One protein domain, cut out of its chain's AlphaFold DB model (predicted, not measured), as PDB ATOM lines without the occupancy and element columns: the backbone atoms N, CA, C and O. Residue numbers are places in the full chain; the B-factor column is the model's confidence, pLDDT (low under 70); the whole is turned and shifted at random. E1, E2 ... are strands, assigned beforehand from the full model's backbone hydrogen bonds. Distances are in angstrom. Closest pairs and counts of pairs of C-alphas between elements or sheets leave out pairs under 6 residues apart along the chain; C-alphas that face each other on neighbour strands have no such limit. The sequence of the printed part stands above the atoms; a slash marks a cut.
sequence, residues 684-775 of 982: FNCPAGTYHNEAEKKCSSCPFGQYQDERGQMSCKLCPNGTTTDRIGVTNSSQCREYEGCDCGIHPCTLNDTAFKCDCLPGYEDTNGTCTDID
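This is residues 684 to 775 of the 982 residues of the protein "signal peptide, CUB and EGF-like domain-containing protein 1" of Lingula unguis (UniProt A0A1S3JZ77). This is an elongated domain with little regular structure: three small hairpins strung along looping chain, E1-E2 toward one end, E5-E6 at the other and E3-E4 between, with the unnamed stretch 702 to 748 winding between the first two. The printed part has 92 residues, no named helix and six strands, E1 to E6 in order, in three antiparallel pairs. It is all strand by class, though strands hold only 24 residues; it is compact, radius of gyration of the C-alphas 13.4 A, spanning 41 by 27 by 23 A.

E1, residues 690 to 693, begins at C-alpha (15.595, 55.495, 32.995) and spans 9.0 A; E2, 698 to 701, 9.6 A; E3, 749 to 752, 9.5 A; E4, 755 to 758, 10.5 A; E5, 764 to 767, 9.3 A; E6, 770 to 773, 10.2 A, ends at C-alpha (29.658, 45.449, 9.954).

Within hydrogen-bond range are N 691 and O 700, 2.9 A, in hairpin E1-E2; N 750 and O 757, 2.8 A, in E3-E4; N 767 and O 770, 2.8 A, in E5-E6. The closest C-alphas of E4 and E6, Cys 758 and Thr 770, are 6.2 A apart. E2 and E3 are apart.

The C-alphas of Phe 684 and Asp 775, the two farthest apart, are separated by 42.5 A. The printed part has no cut; the link E2 to E3 is long, 47 residues. Fourteen residues are under pLDDT 70, among them 751 to 755.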
ATOM      1  N   PHE A 684      11.030  66.760  37.556       74.81
ATOM      2  CA  PHE A 684      11.570  65.534  38.133       74.81
ATOM      3  C   PHE A 684      12.689  65.042  37.226       74.81
ATOM      4  O   PHE A 684      12.471  64.888  36.022       74.81
ATOM      5  N   ASN A 685      13.876  64.808  37.771       81.50
ATOM      6  CA  ASN A 685      14.950  64.158  37.029       81.50
ATOM      7  C   ASN A 685      14.556  62.710  36.740       81.50
ATOM      8  O   ASN A 685      13.970  62.048  37.596       81.50
ATOM      9  N   CYS A 686      14.889  62.198  35.556       82.00
ATOM     10  CA  CYS A 686      14.657  60.785  35.287       82.00
ATOM     11  C   CYS A 686      15.515  59.927  36.236       82.00
ATOM     12  O   CYS A 686      16.721  60.181  36.352       82.00
ATOM     13  N   PRO A 687      14.919  58.976  36.983       76.62
ATOM     14  CA  PRO A 687      15.651  58.164  37.948       76.62
ATOM     15  C   PRO A 687      16.661  57.240  37.260       76.62
ATOM     16  O   PRO A 687      16.492  56.876  36.097       76.62
ATOM     17  N   ALA A 688      17.669  56.795  38.014       83.12
ATOM     18  CA  ALA A 688      18.542  55.697  37.601       83.12
ATOM     19  C   ALA A 688      17.697  54.491  37.134       83.12
ATOM     20  O   ALA A 688      16.676  54.167  37.749       83.12
ATOM     21  N   GLY A 689      18.110  53.865  36.032       79.19
ATOM     22  CA  GLY A 689      17.345  52.886  35.257       79.19
ATOM     23  C   GLY A 689      16.483  53.487  34.142       79.19
ATOM     24  O   GLY A 689      15.906  52.743  33.353       79.19
ATOM     25  N   THR A 690      16.386  54.812  34.033       83.81
ATOM     26  CA  THR A 690      15.595  55.495  32.995       83.81
ATOM     27  C   THR A 690      16.379  56.636  32.353       83.81
ATOM     28  O   THR A 690      17.333  57.156  32.932       83.81
ATOM     29  N   TYR A 691      15.946  57.056  31.167       86.44
ATOM     30  CA  TYR A 691      16.463  58.229  30.469       86.44
ATOM     31  C   TYR A 691      15.320  59.149  30.028       86.44
ATOM     32  O   TYR A 691      14.172  58.725  29.868       86.44
ATOM     33  N   HIS A 692      15.627  60.427  29.823       86.75
ATOM     34  CA  HIS A 692      14.663  61.384  29.287       86.75
ATOM     35  C   HIS A 692      14.465  61.179  27.782       86.75
ATOM     36  O   HIS A 692      15.284  61.615  26.975       86.75
ATOM     37  N   ASN A 693      13.352  60.556  27.398       81.81
ATOM     38  CA  ASN A 693      12.969  60.428  25.999       81.81
ATOM     39  C   ASN A 693      12.288  61.729  25.535       81.81
ATOM     40  O   ASN A 693      11.151  62.011  25.920       81.81
ATOM     41  N   GLU A 694      12.972  62.532  24.713       75.75
ATOM     42  CA  GLU A 694      12.470  63.842  24.258       75.75
ATOM     43  C   GLU A 694      11.223  63.756  23.363       75.75
ATOM     44  O   GLU A 694      10.367  64.647  23.404       75.75
ATOM     45  N   ALA A 695      11.097  62.690  22.565       73.44
ATOM     46  CA  ALA A 695       9.965  62.496  21.660       73.44
ATOM     47  C   ALA A 695       8.677  62.195  22.442       73.44
ATOM     48  O   ALA A 695       7.633  62.809  22.205       73.44
ATOM     49  N   GLU A 696       8.769  61.296  23.423       72.94
ATOM     50  CA  GLU A 696       7.660  60.893  24.292       72.94
ATOM     51  C   GLU A 696       7.452  61.830  25.502       72.94
ATOM     52  O   GLU A 696       6.390  61.807  26.128       72.94
ATOM     53  N   LYS A 697       8.447  62.669  25.822       75.38
ATOM     54  CA  LYS A 697       8.482  63.655  26.926       75.38
ATOM     55  C   LYS A 697       8.324  63.031  28.316       75.38
ATOM     56  O   LYS A 697       7.755  63.645  29.224       75.38
ATOM     57  N   LYS A 698       8.841  61.811  28.476       80.06
ATOM     58  CA  LYS A 698       8.713  60.964  29.670       80.06
ATOM     59  C   LYS A 698      10.031  60.252  30.015       80.06
ATOM     60  O   LYS A 698      11.000  60.351  29.262       80.06
ATOM     61  N   CYS A 699      10.080  59.596  31.173       80.06
ATOM     62  CA  CYS A 699      11.263  58.872  31.641       80.06
ATOM     63  C   CYS A 699      11.145  57.397  31.259       80.06
ATOM     64  O   CYS A 699      10.662  56.576  32.043       80.06
ATOM     65  N   SER A 700      11.568  57.090  30.035       81.62
ATOM     66  CA  SER A 700      11.523  55.738  29.484       81.62
ATOM     67  C   SER A 700      12.627  54.882  30.115       81.62
ATOM     68  O   SER A 700      13.756  55.340  30.304       81.62
ATOM     69  N   SER A 701      12.307  53.635  30.463       81.56
ATOM     70  CA  SER A 701      13.272  52.658  30.985       81.56
ATOM     71  C   SER A 701      14.429  52.430  30.012       81.56
ATOM     72  O   SER A 701      14.218  52.434  28.798       81.56
ATOM     73  N   CYS A 702      15.635  52.173  30.528       83.00
ATOM     74  CA  CYS A 702      16.746  51.722  29.690       83.00
ATOM     75  C   CYS A 702      16.364  50.437  28.936       83.00
ATOM     76  O   CYS A 702      15.834  49.529  29.586       83.00
ATOM     77  N   PRO A 703      16.616  50.353  27.614       81.12
ATOM     78  CA  PRO A 703      16.454  49.130  26.830       81.12
ATOM     79  C   PRO A 703      17.249  47.945  27.391       81.12
ATOM     80  O   PRO A 703      18.110  48.109  28.257       81.12
ATOM     81  N   PHE A 704      16.990  46.748  26.862       79.06
ATOM     82  CA  PHE A 704      17.868  45.608  27.121       79.06
ATOM     83  C   PHE A 704      19.301  45.905  26.645       79.06
ATOM     84  O   PHE A 704      19.507  46.687  25.716       79.06
ATOM     85  N   GLY A 705      20.300  45.330  27.316       78.25
ATOM     86  CA  GLY A 705      21.715  45.603  27.028       78.25
ATOM     87  C   GLY A 705      22.174  47.019  27.399       78.25
ATOM     88  O   GLY A 705      23.275  47.429  27.030       78.25
ATOM     89  N   GLN A 706      21.346  47.781  28.123       88.00
ATOM     90  CA  GLN A 706      21.661  49.127  28.588       88.00
ATOM     91  C   GLN A 706      21.295  49.311  30.064       88.00
ATOM     92  O   GLN A 706      20.298  48.783  30.561       88.00
ATOM     93  N   TYR A 707      22.086  50.118  30.766       89.19
ATOM     94  CA  TYR A 707      21.872  50.478  32.165       89.19
ATOM     95  C   TYR A 707      21.989  51.989  32.373       89.19
ATOM     96  O   TYR A 707      22.557  52.710  31.552       89.19
ATOM     97  N   GLN A 708      21.477  52.491  33.493       91.44
ATOM     98  CA  GLN A 708      21.749  53.862  33.913       91.44
ATOM     99  C   GLN A 708      21.838  53.956  35.437       91.44
ATOM    100  O   GLN A 708      20.849  53.786  36.141       91.44
ATOM    101  N   ASP A 709      23.034  54.224  35.939       88.56
ATOM    102  CA  ASP A 709      23.380  54.387  37.354       88.56
ATOM    103  C   ASP A 709      23.177  55.825  37.863       88.56
ATOM    104  O   ASP A 709      22.983  56.041  39.061       88.56
ATOM    105  N   GLU A 710      23.145  56.810  36.964       83.88
ATOM    106  CA  GLU A 710      22.980  58.225  37.298       83.88
ATOM    107  C   GLU A 710      21.541  58.729  37.086       83.88
ATOM    108  O   GLU A 710      20.765  58.190  36.300       83.88
ATOM    109  N   ARG A 711      21.164  59.805  37.786       82.81
ATOM    110  CA  ARG A 711      19.873  60.491  37.588       82.81
ATOM    111  C   ARG A 711      19.998  61.640  36.591       82.81
ATOM    112  O   ARG A 711      21.047  62.265  36.497       82.81
ATOM    113  N   GLY A 712      18.889  61.991  35.943       82.88
ATOM    114  CA  GLY A 712      18.813  63.166  35.070       82.88
ATOM    115  C   GLY A 712      19.558  62.981  33.748       82.88
ATOM    116  O   GLY A 712      20.089  63.942  33.201       82.88
ATOM    117  N   GLN A 713      19.626  61.746  33.250       89.88
ATOM    118  CA  GLN A 713      20.366  61.403  32.040       89.88
ATOM    119  C   GLN A 713      19.458  61.365  30.799       89.88
ATOM    120  O   GLN A 713      18.259  61.085  30.883       89.88
ATOM    121  N   MET A 714      20.026  61.683  29.632       84.88
ATOM    122  CA  MET A 714      19.303  61.746  28.345       84.88
ATOM    123  C   MET A 714      19.472  60.495  27.470       84.88
ATOM    124  O   MET A 714      18.815  60.365  26.445       84.88
ATOM    125  N   SER A 715      20.328  59.565  27.883       89.19
ATOM    126  CA  SER A 715      20.498  58.237  27.288       89.19
ATOM    127  C   SER A 715      20.873  57.235  28.385       89.19
ATOM    128  O   SER A 715      21.100  57.627  29.535       89.19
ATOM    129  N   CYS A 716      20.930  55.949  28.046       89.19
ATOM    130  CA  CYS A 716      21.492  54.915  28.909       89.19
ATOM    131  C   CYS A 716      22.893  54.513  28.423       89.19
ATOM    132  O   CYS A 716      23.259  54.737  27.270       89.19
ATOM    133  N   LYS A 717      23.691  53.949  29.328       90.00
ATOM    134  CA  LYS A 717      25.030  53.419  29.063       90.00
ATOM    135  C   LYS A 717      24.881  51.993  28.518       90.00
ATOM    136  O   LYS A 717      24.076  51.228  29.044       90.00
ATOM    137  N   LEU A 718      25.631  51.632  27.476       85.31
ATOM    138  CA  LEU A 718      25.690  50.248  26.986       85.31
ATOM    139  C   LEU A 718      26.340  49.339  28.038       85.31
ATOM    140  O   LEU A 718      27.260  49.763  28.744       85.31
ATOM    141  N   CYS A 719      25.877  48.095  28.131       85.69
ATOM    142  CA  CYS A 719      26.559  47.055  28.894       85.69
ATOM    143  C   CYS A 719      27.973  46.773  28.331       85.69
ATOM    144  O   CYS A 719      28.238  47.042  27.156       85.69
ATOM    145  N   PRO A 720      28.904  46.237  29.146       81.38
ATOM    146  CA  PRO A 720      30.192  45.741  28.659       81.38
ATOM    147  C   PRO A 720      30.039  44.711  27.528       81.38
ATOM    148  O   PRO A 720      29.094  43.924  27.531       81.38
ATOM    149  N   ASN A 721      30.983  44.700  26.583       73.06
ATOM    150  CA  ASN A 721      30.961  43.819  25.408       73.06
ATOM    151  C   ASN A 721      30.776  42.340  25.805       73.06
ATOM    152  O   ASN A 721      31.489  41.852  26.683       73.06
ATOM    153  N   GLY A 722      29.825  41.648  25.168       67.62
ATOM    154  CA  GLY A 722      29.452  40.266  25.487       67.62
ATOM    155  C   GLY A 722      28.481  40.114  26.665       67.62
ATOM    156  O   GLY A 722      28.257  38.999  27.124       67.62
ATOM    157  N   THR A 723      27.900  41.207  27.178       79.69
ATOM    158  CA  THR A 723      26.935  41.155  28.289       79.69
ATOM    159  C   THR A 723      25.663  41.962  28.010       79.69
ATOM    160  O   THR A 723      25.710  43.042  27.427       79.69
ATOM    161  N   THR A 724      24.513  41.461  28.469       81.88
ATOM    162  CA  THR A 724      23.200  42.126  28.377       81.88
ATOM    163  C   THR A 724      22.454  42.102  29.712       81.88
ATOM    164  O   THR A 724      22.951  41.592  30.713       81.88
ATOM    165  N   THR A 725      21.241  42.648  29.729       81.00
ATOM    166  CA  THR A 725      20.303  42.588  30.851       81.00
ATOM    167  C   THR A 725      19.150  41.620  30.564       81.00
ATOM    168  O   THR A 725      18.765  41.399  29.420       81.00
ATOM    169  N   ASP A 726      18.534  41.088  31.618       73.25
ATOM    170  CA  ASP A 726      17.333  40.229  31.587       73.25
ATOM    171  C   ASP A 726      16.001  40.999  31.696       73.25
ATOM    172  O   ASP A 726      14.915  40.409  31.783       73.25
ATOM    173  N   ARG A 727      16.076  42.332  31.750       74.56
ATOM    174  CA  ARG A 727      14.940  43.255  31.853       74.56
ATOM    175  C   ARG A 727      15.343  44.671  31.442       74.56
ATOM    176  O   ARG A 727      16.509  45.056  31.560       74.56
ATOM    177  N   ILE A 728      14.357  45.468  31.031       77.62
ATOM    178  CA  ILE A 728      14.500  46.926  30.915       77.62
ATOM    179  C   ILE A 728      14.554  47.575  32.306       77.62
ATOM    180  O   ILE A 728      14.020  47.031  33.277       77.62
ATOM    181  N   GLY A 729      15.124  48.778  32.396       77.31
ATOM    182  CA  GLY A 729      15.099  49.581  33.628       77.31
ATOM    183  C   GLY A 729      16.301  49.401  34.563       77.31
ATOM    184  O   GLY A 729      16.240  49.781  35.733       77.31
ATOM    185  N   VAL A 730      17.383  48.786  34.084       84.50
ATOM    186  CA  VAL A 730      18.526  48.368  34.906       84.50
ATOM    187  C   VAL A 730      19.385  49.540  35.400       84.50
ATOM    188  O   VAL A 730      19.698  50.471  34.660       84.50
ATOM    189  N   THR A 731      19.792  49.479  36.673       84.50
ATOM    190  CA  THR A 731      20.391  50.615  37.404       84.50
ATOM    191  C   THR A 731      21.900  50.514  37.641       84.50
ATOM    192  O   THR A 731      22.477  51.406  38.255       84.50
ATOM    193  N   ASN A 732      22.548  49.418  37.241       85.69
ATOM    194  CA  ASN A 732      23.956  49.161  37.547       85.69
ATOM    195  C   ASN A 732      24.566  48.201  36.513       85.69
ATOM    196  O   ASN A 732      23.906  47.248  36.105       85.69
ATOM    197  N   SER A 733      25.830  48.409  36.139       86.69
ATOM    198  CA  SER A 733      26.572  47.515  35.240       86.69
ATOM    199  C   SER A 733      26.764  46.098  35.797       86.69
ATOM    200  O   SER A 733      26.897  45.167  35.016       86.69
ATOM    201  N   SER A 734      26.689  45.882  37.117       83.50
ATOM    202  CA  SER A 734      26.715  44.537  37.736       83.50
ATOM    203  C   SER A 734      25.463  43.679  37.467       83.50
ATOM    204  O   SER A 734      25.391  42.506  37.854       83.50
ATOM    205  N   GLN A 735      24.462  44.271  36.815       82.06
ATOM    206  CA  GLN A 735      23.273  43.600  36.295       82.06
ATOM    207  C   GLN A 735      23.394  43.290  34.785       82.06
ATOM    208  O   GLN A 735      22.490  42.666  34.237       82.06
ATOM    209  N   CYS A 736      24.483  43.704  34.126       86.00
ATOM    210  CA  CYS A 736      24.871  43.221  32.802       86.00
ATOM    211  C   CYS A 736      25.622  41.889  32.958       86.00
ATOM    212  O   CYS A 736      26.565  41.820  33.749       86.00
ATOM    213  N   ARG A 737      25.208  40.829  32.252       84.00
ATOM    214  CA  ARG A 737      25.809  39.478  32.318       84.00
ATOM    215  C   ARG A 737      25.789  38.783  30.959       84.00
ATOM    216  O   ARG A 737      25.048  39.197  30.071       84.00
ATOM    217  N   GLU A 738      26.594  37.742  30.791       77.75
ATOM    218  CA  GLU A 738      26.546  36.870  29.612       77.75
ATOM    219  C   GLU A 738      25.323  35.943  29.728       77.75
ATOM    220  O   GLU A 738      25.223  35.166  30.679       77.75
ATOM    221  N   TYR A 739      24.377  36.046  28.790       76.56
ATOM    222  CA  TYR A 739      23.162  35.223  28.761       76.56
ATOM    223  C   TYR A 739      23.163  34.283  27.553       76.56
ATOM    224  O   TYR A 739      23.598  34.660  26.466       76.56
ATOM    225  N   GLU A 740      22.621  33.075  27.717       74.62
ATOM    226  CA  GLU A 740      22.473  32.123  26.612       74.62
ATOM    227  C   GLU A 740      21.679  32.714  25.433       74.62
ATOM    228  O   GLU A 740      20.568  33.217  25.603       74.62
ATOM    229  N   GLY A 741      22.254  32.626  24.229       68.75
ATOM    230  CA  GLY A 741      21.661  33.130  22.987       68.75
ATOM    231  C   GLY A 741      21.854  34.630  22.739       68.75
ATOM    232  O   GLY A 741      21.375  35.134  21.727       68.75
ATOM    233  N   CYS A 742      22.547  35.354  23.624       73.38
ATOM    234  CA  CYS A 742      22.896  36.768  23.456       73.38
ATOM    235  C   CYS A 742      24.337  36.931  22.924       73.38
ATOM    236  O   CYS A 742      25.207  37.533  23.550       73.38
ATOM    237  N   ASP A 743      24.591  36.433  21.716       69.75
ATOM    238  CA  ASP A 743      25.919  36.479  21.081       69.75
ATOM    239  C   ASP A 743      26.154  37.794  20.291       69.75
ATOM    240  O   ASP A 743      26.923  37.847  19.334       69.75
ATOM    241  N   CYS A 744      25.497  38.888  20.696       69.88
ATOM    242  CA  CYS A 744      25.438  40.158  19.956       69.88
ATOM    243  C   CYS A 744      26.621  41.117  20.197       69.88
ATOM    244  O   CYS A 744      26.601  42.246  19.706       69.88
ATOM    245  N   GLY A 745      27.645  40.719  20.959       70.19
ATOM    246  CA  GLY A 745      28.842  41.536  21.203       70.19
ATOM    247  C   GLY A 745      28.539  42.874  21.892       70.19
ATOM    248  O   GLY A 745      28.195  42.904  23.075       70.19
ATOM    249  N   ILE A 746      28.696  43.985  21.160       63.75
ATOM    250  CA  ILE A 746      28.390  45.352  21.631       63.75
ATOM    251  C   ILE A 746      26.954  45.808  21.319       63.75
ATOM    252  O   ILE A 746      26.545  46.891  21.742       63.75
ATOM    253  N   HIS A 747      26.196  45.023  20.552       71.38
ATOM    254  CA  HIS A 747      24.847  45.374  20.119       71.38
ATOM    255  C   HIS A 747      23.810  44.948  21.169       71.38
ATOM    256  O   HIS A 747      23.910  43.842  21.705       71.38
ATOM    257  N   PRO A 748      22.800  45.783  21.475       68.44
ATOM    258  CA  PRO A 748      21.732  45.422  22.405       68.44
ATOM    259  C   PRO A 748      21.040  44.089  22.060       68.44
ATOM    260  O   PRO A 748      20.426  43.958  21.004       68.44
ATOM    261  N   CYS A 749      21.086  43.114  22.972       73.62
ATOM    262  CA  CYS A 749      20.265  41.900  22.884       73.62
ATOM    263  C   CYS A 749      18.862  42.177  23.440       73.62
ATOM    264  O   CYS A 749      18.726  42.344  24.652       73.62
ATOM    265  N   THR A 750      17.813  42.166  22.620       71.00
ATOM    266  CA  THR A 750      16.415  42.200  23.076       71.00
ATOM    267  C   THR A 750      15.901  40.788  23.375       71.00
ATOM    268  O   THR A 750      16.140  39.862  22.609       71.00
ATOM    269  N   LEU A 751      15.203  40.593  24.502       67.31
ATOM    270  CA  LEU A 751      14.574  39.307  24.839       67.31
ATOM    271  C   LEU A 751      13.165  39.233  24.232       67.31
ATOM    272  O   LEU A 751      12.303  40.044  24.579       67.31
ATOM    273  N   ASN A 752      12.925  38.243  23.373       67.00
ATOM    274  CA  ASN A 752      11.635  37.963  22.748       67.00
ATOM    275  C   ASN A 752      11.100  36.603  23.230       67.00
ATOM    276  O   ASN A 752      11.632  35.553  22.866       67.00
ATOM    277  N   ASP A 753      10.063  36.640  24.072       65.62
ATOM    278  CA  ASP A 753       9.458  35.522  24.818       65.62
ATOM    279  C   ASP A 753      10.443  34.651  25.626       65.62
ATOM    280  O   ASP A 753      10.453  34.715  26.854       65.62
ATOM    281  N   THR A 754      11.277  33.840  24.965       60.88
ATOM    282  CA  THR A 754      12.257  32.927  25.594       60.88
ATOM    283  C   THR A 754      13.635  32.899  24.914       60.88
ATOM    284  O   THR A 754      14.484  32.101  25.311       60.88
ATOM    285  N   ALA A 755      13.880  33.744  23.905       63.00
ATOM    286  CA  ALA A 755      15.146  33.809  23.167       63.00
ATOM    287  C   ALA A 755      15.575  35.263  22.920       63.00
ATOM    288  O   ALA A 755      14.729  36.146  22.770       63.00
ATOM    289  N   PHE A 756      16.882  35.523  22.875       70.12
ATOM    290  CA  PHE A 756      17.403  36.850  22.545       70.12
ATOM    291  C   PHE A 756      17.509  37.066  21.028       70.12
ATOM    292  O   PHE A 756      17.665  36.118  20.258       70.12
ATOM    293  N   LYS A 757      17.446  38.331  20.612       77.06
ATOM    294  CA  LYS A 757      17.757  38.812  19.263       77.06
ATOM    295  C   LYS A 757      18.665  40.042  19.362       77.06
ATOM    296  O   LYS A 757      18.515  40.830  20.289       77.06
ATOM    297  N   CYS A 758      19.569  40.244  18.408       76.62
ATOM    298  CA  CYS A 758      20.326  41.489  18.301       76.62
ATOM    299  C   CYS A 758      19.503  42.625  17.663       76.62
ATOM    300  O   CYS A 758      18.928  42.457  16.583       76.62
ATOM    301  N   ASP A 759      19.534  43.801  18.291       75.50
ATOM    302  CA  ASP A 759      19.159  45.086  17.697       75.50
ATOM    303  C   ASP A 759      20.455  45.802  17.270       75.50
ATOM    304  O   ASP A 759      21.207  46.310  18.106       75.50
ATOM    305  N   CYS A 760      20.757  45.820  15.970       78.25
ATOM    306  CA  CYS A 760      22.049  46.307  15.483       78.25
ATOM    307  C   CYS A 760      22.227  47.826  15.637       78.25
ATOM    308  O   CYS A 760      21.289  48.615  15.503       78.25
ATOM    309  N   LEU A 761      23.464  48.235  15.933       76.94
ATOM    310  CA  LEU A 761      23.830  49.650  16.050       76.94
ATOM    311  C   LEU A 761      23.952  50.284  14.650       76.94
ATOM    312  O   LEU A 761      24.188  49.567  13.679       76.94
ATOM    313  N   PRO A 762      23.828  51.618  14.510       77.56
ATOM    314  CA  PRO A 762      24.107  52.293  13.242       77.56
ATOM    315  C   PRO A 762      25.502  51.926  12.713       77.56
ATOM    316  O   PRO A 762      26.457  51.918  13.486       77.56
ATOM    317  N   GLY A 763      25.593  51.614  11.417       72.81
ATOM    318  CA  GLY A 763      26.794  51.046  10.790       72.81
ATOM    319  C   GLY A 763      26.840  49.510  10.767       72.81
ATOM    320  O   GLY A 763      27.806  48.955  10.263       72.81
ATOM    321  N   TYR A 764      25.811  48.817  11.273       82.00
ATOM    322  CA  TYR A 764      25.721  47.351  11.281       82.00
ATOM    323  C   TYR A 764      24.354  46.860  10.777       82.00
ATOM    324  O   TYR A 764      23.333  47.517  11.008       82.00
ATOM    325  N   GLU A 765      24.311  45.690  10.135       84.62
ATOM    326  CA  GLU A 765      23.083  45.038   9.654       84.62
ATOM    327  C   GLU A 765      22.804  43.686  10.335       84.62
ATOM    328  O   GLU A 765      23.709  43.005  10.811       84.62
ATOM    329  N   ASP A 766      21.522  43.306  10.414       78.12
ATOM    330  CA  ASP A 766      21.055  42.052  11.023       78.12
ATOM    331  C   ASP A 766      21.151  40.900  10.016       78.12
ATOM    332  O   ASP A 766      20.289  40.723   9.151       78.12
ATOM    333  N   THR A 767      22.210  40.103  10.138       76.62
ATOM    334  CA  THR A 767      22.443  38.907   9.332       76.62
ATOM    335  C   THR A 767      22.130  37.665  10.169       76.62
ATOM    336  O   THR A 767      22.924  37.234  11.006       76.62
ATOM    337  N   ASN A 768      20.954  37.066   9.940       69.56
ATOM    338  CA  ASN A 768      20.468  35.862  10.636       69.56
ATOM    339  C   ASN A 768      20.467  35.954  12.179       69.56
ATOM    340  O   ASN A 768      20.709  34.954  12.854       69.56
ATOM    341  N   GLY A 769      20.182  37.126  12.755       66.12
ATOM    342  CA  GLY A 769      20.187  37.310  14.209       66.12
ATOM    343  C   GLY A 769      21.576  37.538  14.805       66.12
ATOM    344  O   GLY A 769      21.715  37.487  16.022       66.12
ATOM    345  N   THR A 770      22.582  37.819  13.974       68.12
ATOM    346  CA  THR A 770      23.887  38.363  14.380       68.12
ATOM    347  C   THR A 770      24.128  39.679  13.650       68.12
ATOM    348  O   THR A 770      23.784  39.801  12.476       68.12
ATOM    349  N   CYS A 771      24.696  40.674  14.326       78.50
ATOM    350  CA  CYS A 771      24.995  41.954  13.688       78.50
ATOM    351  C   CYS A 771      26.348  41.904  12.984       78.50
ATOM    352  O   CYS A 771      27.351  41.537  13.599       78.50
ATOM    353  N   THR A 772      26.378  42.292  11.714       80.31
ATOM    354  CA  THR A 772      27.593  42.365  10.899       80.31
ATOM    355  C   THR A 772      27.877  43.805  10.486       80.31
ATOM    356  O   THR A 772      26.971  44.627  10.376       80.31
ATOM    357  N   ASP A 773      29.160  44.125  10.331       81.94
ATOM    358  CA  ASP A 773      29.658  45.449   9.954       81.94
ATOM    359  C   ASP A 773      29.245  45.810   8.515       81.94
ATOM    360  O   ASP A 773      29.495  45.033   7.588       81.94
ATOM    361  N   ILE A 774      28.626  46.978   8.310       86.12
ATOM    362  CA  ILE A 774      28.285  47.469   6.968       86.12
ATOM    363  C   ILE A 774      29.522  48.156   6.393       86.12
ATOM    364  O   ILE A 774      29.753  49.335   6.645       86.12
ATOM    365  N   ASP A 775      30.283  47.441   5.567       83.19
ATOM    366  CA  ASP A 775      31.423  48.022   4.856       83.19
ATOM    367  C   ASP A 775      30.945  49.034   3.796       83.19
ATOM    368  O   ASP A 775      30.626  48.696   2.649       83.19
TER     369      ASP A 775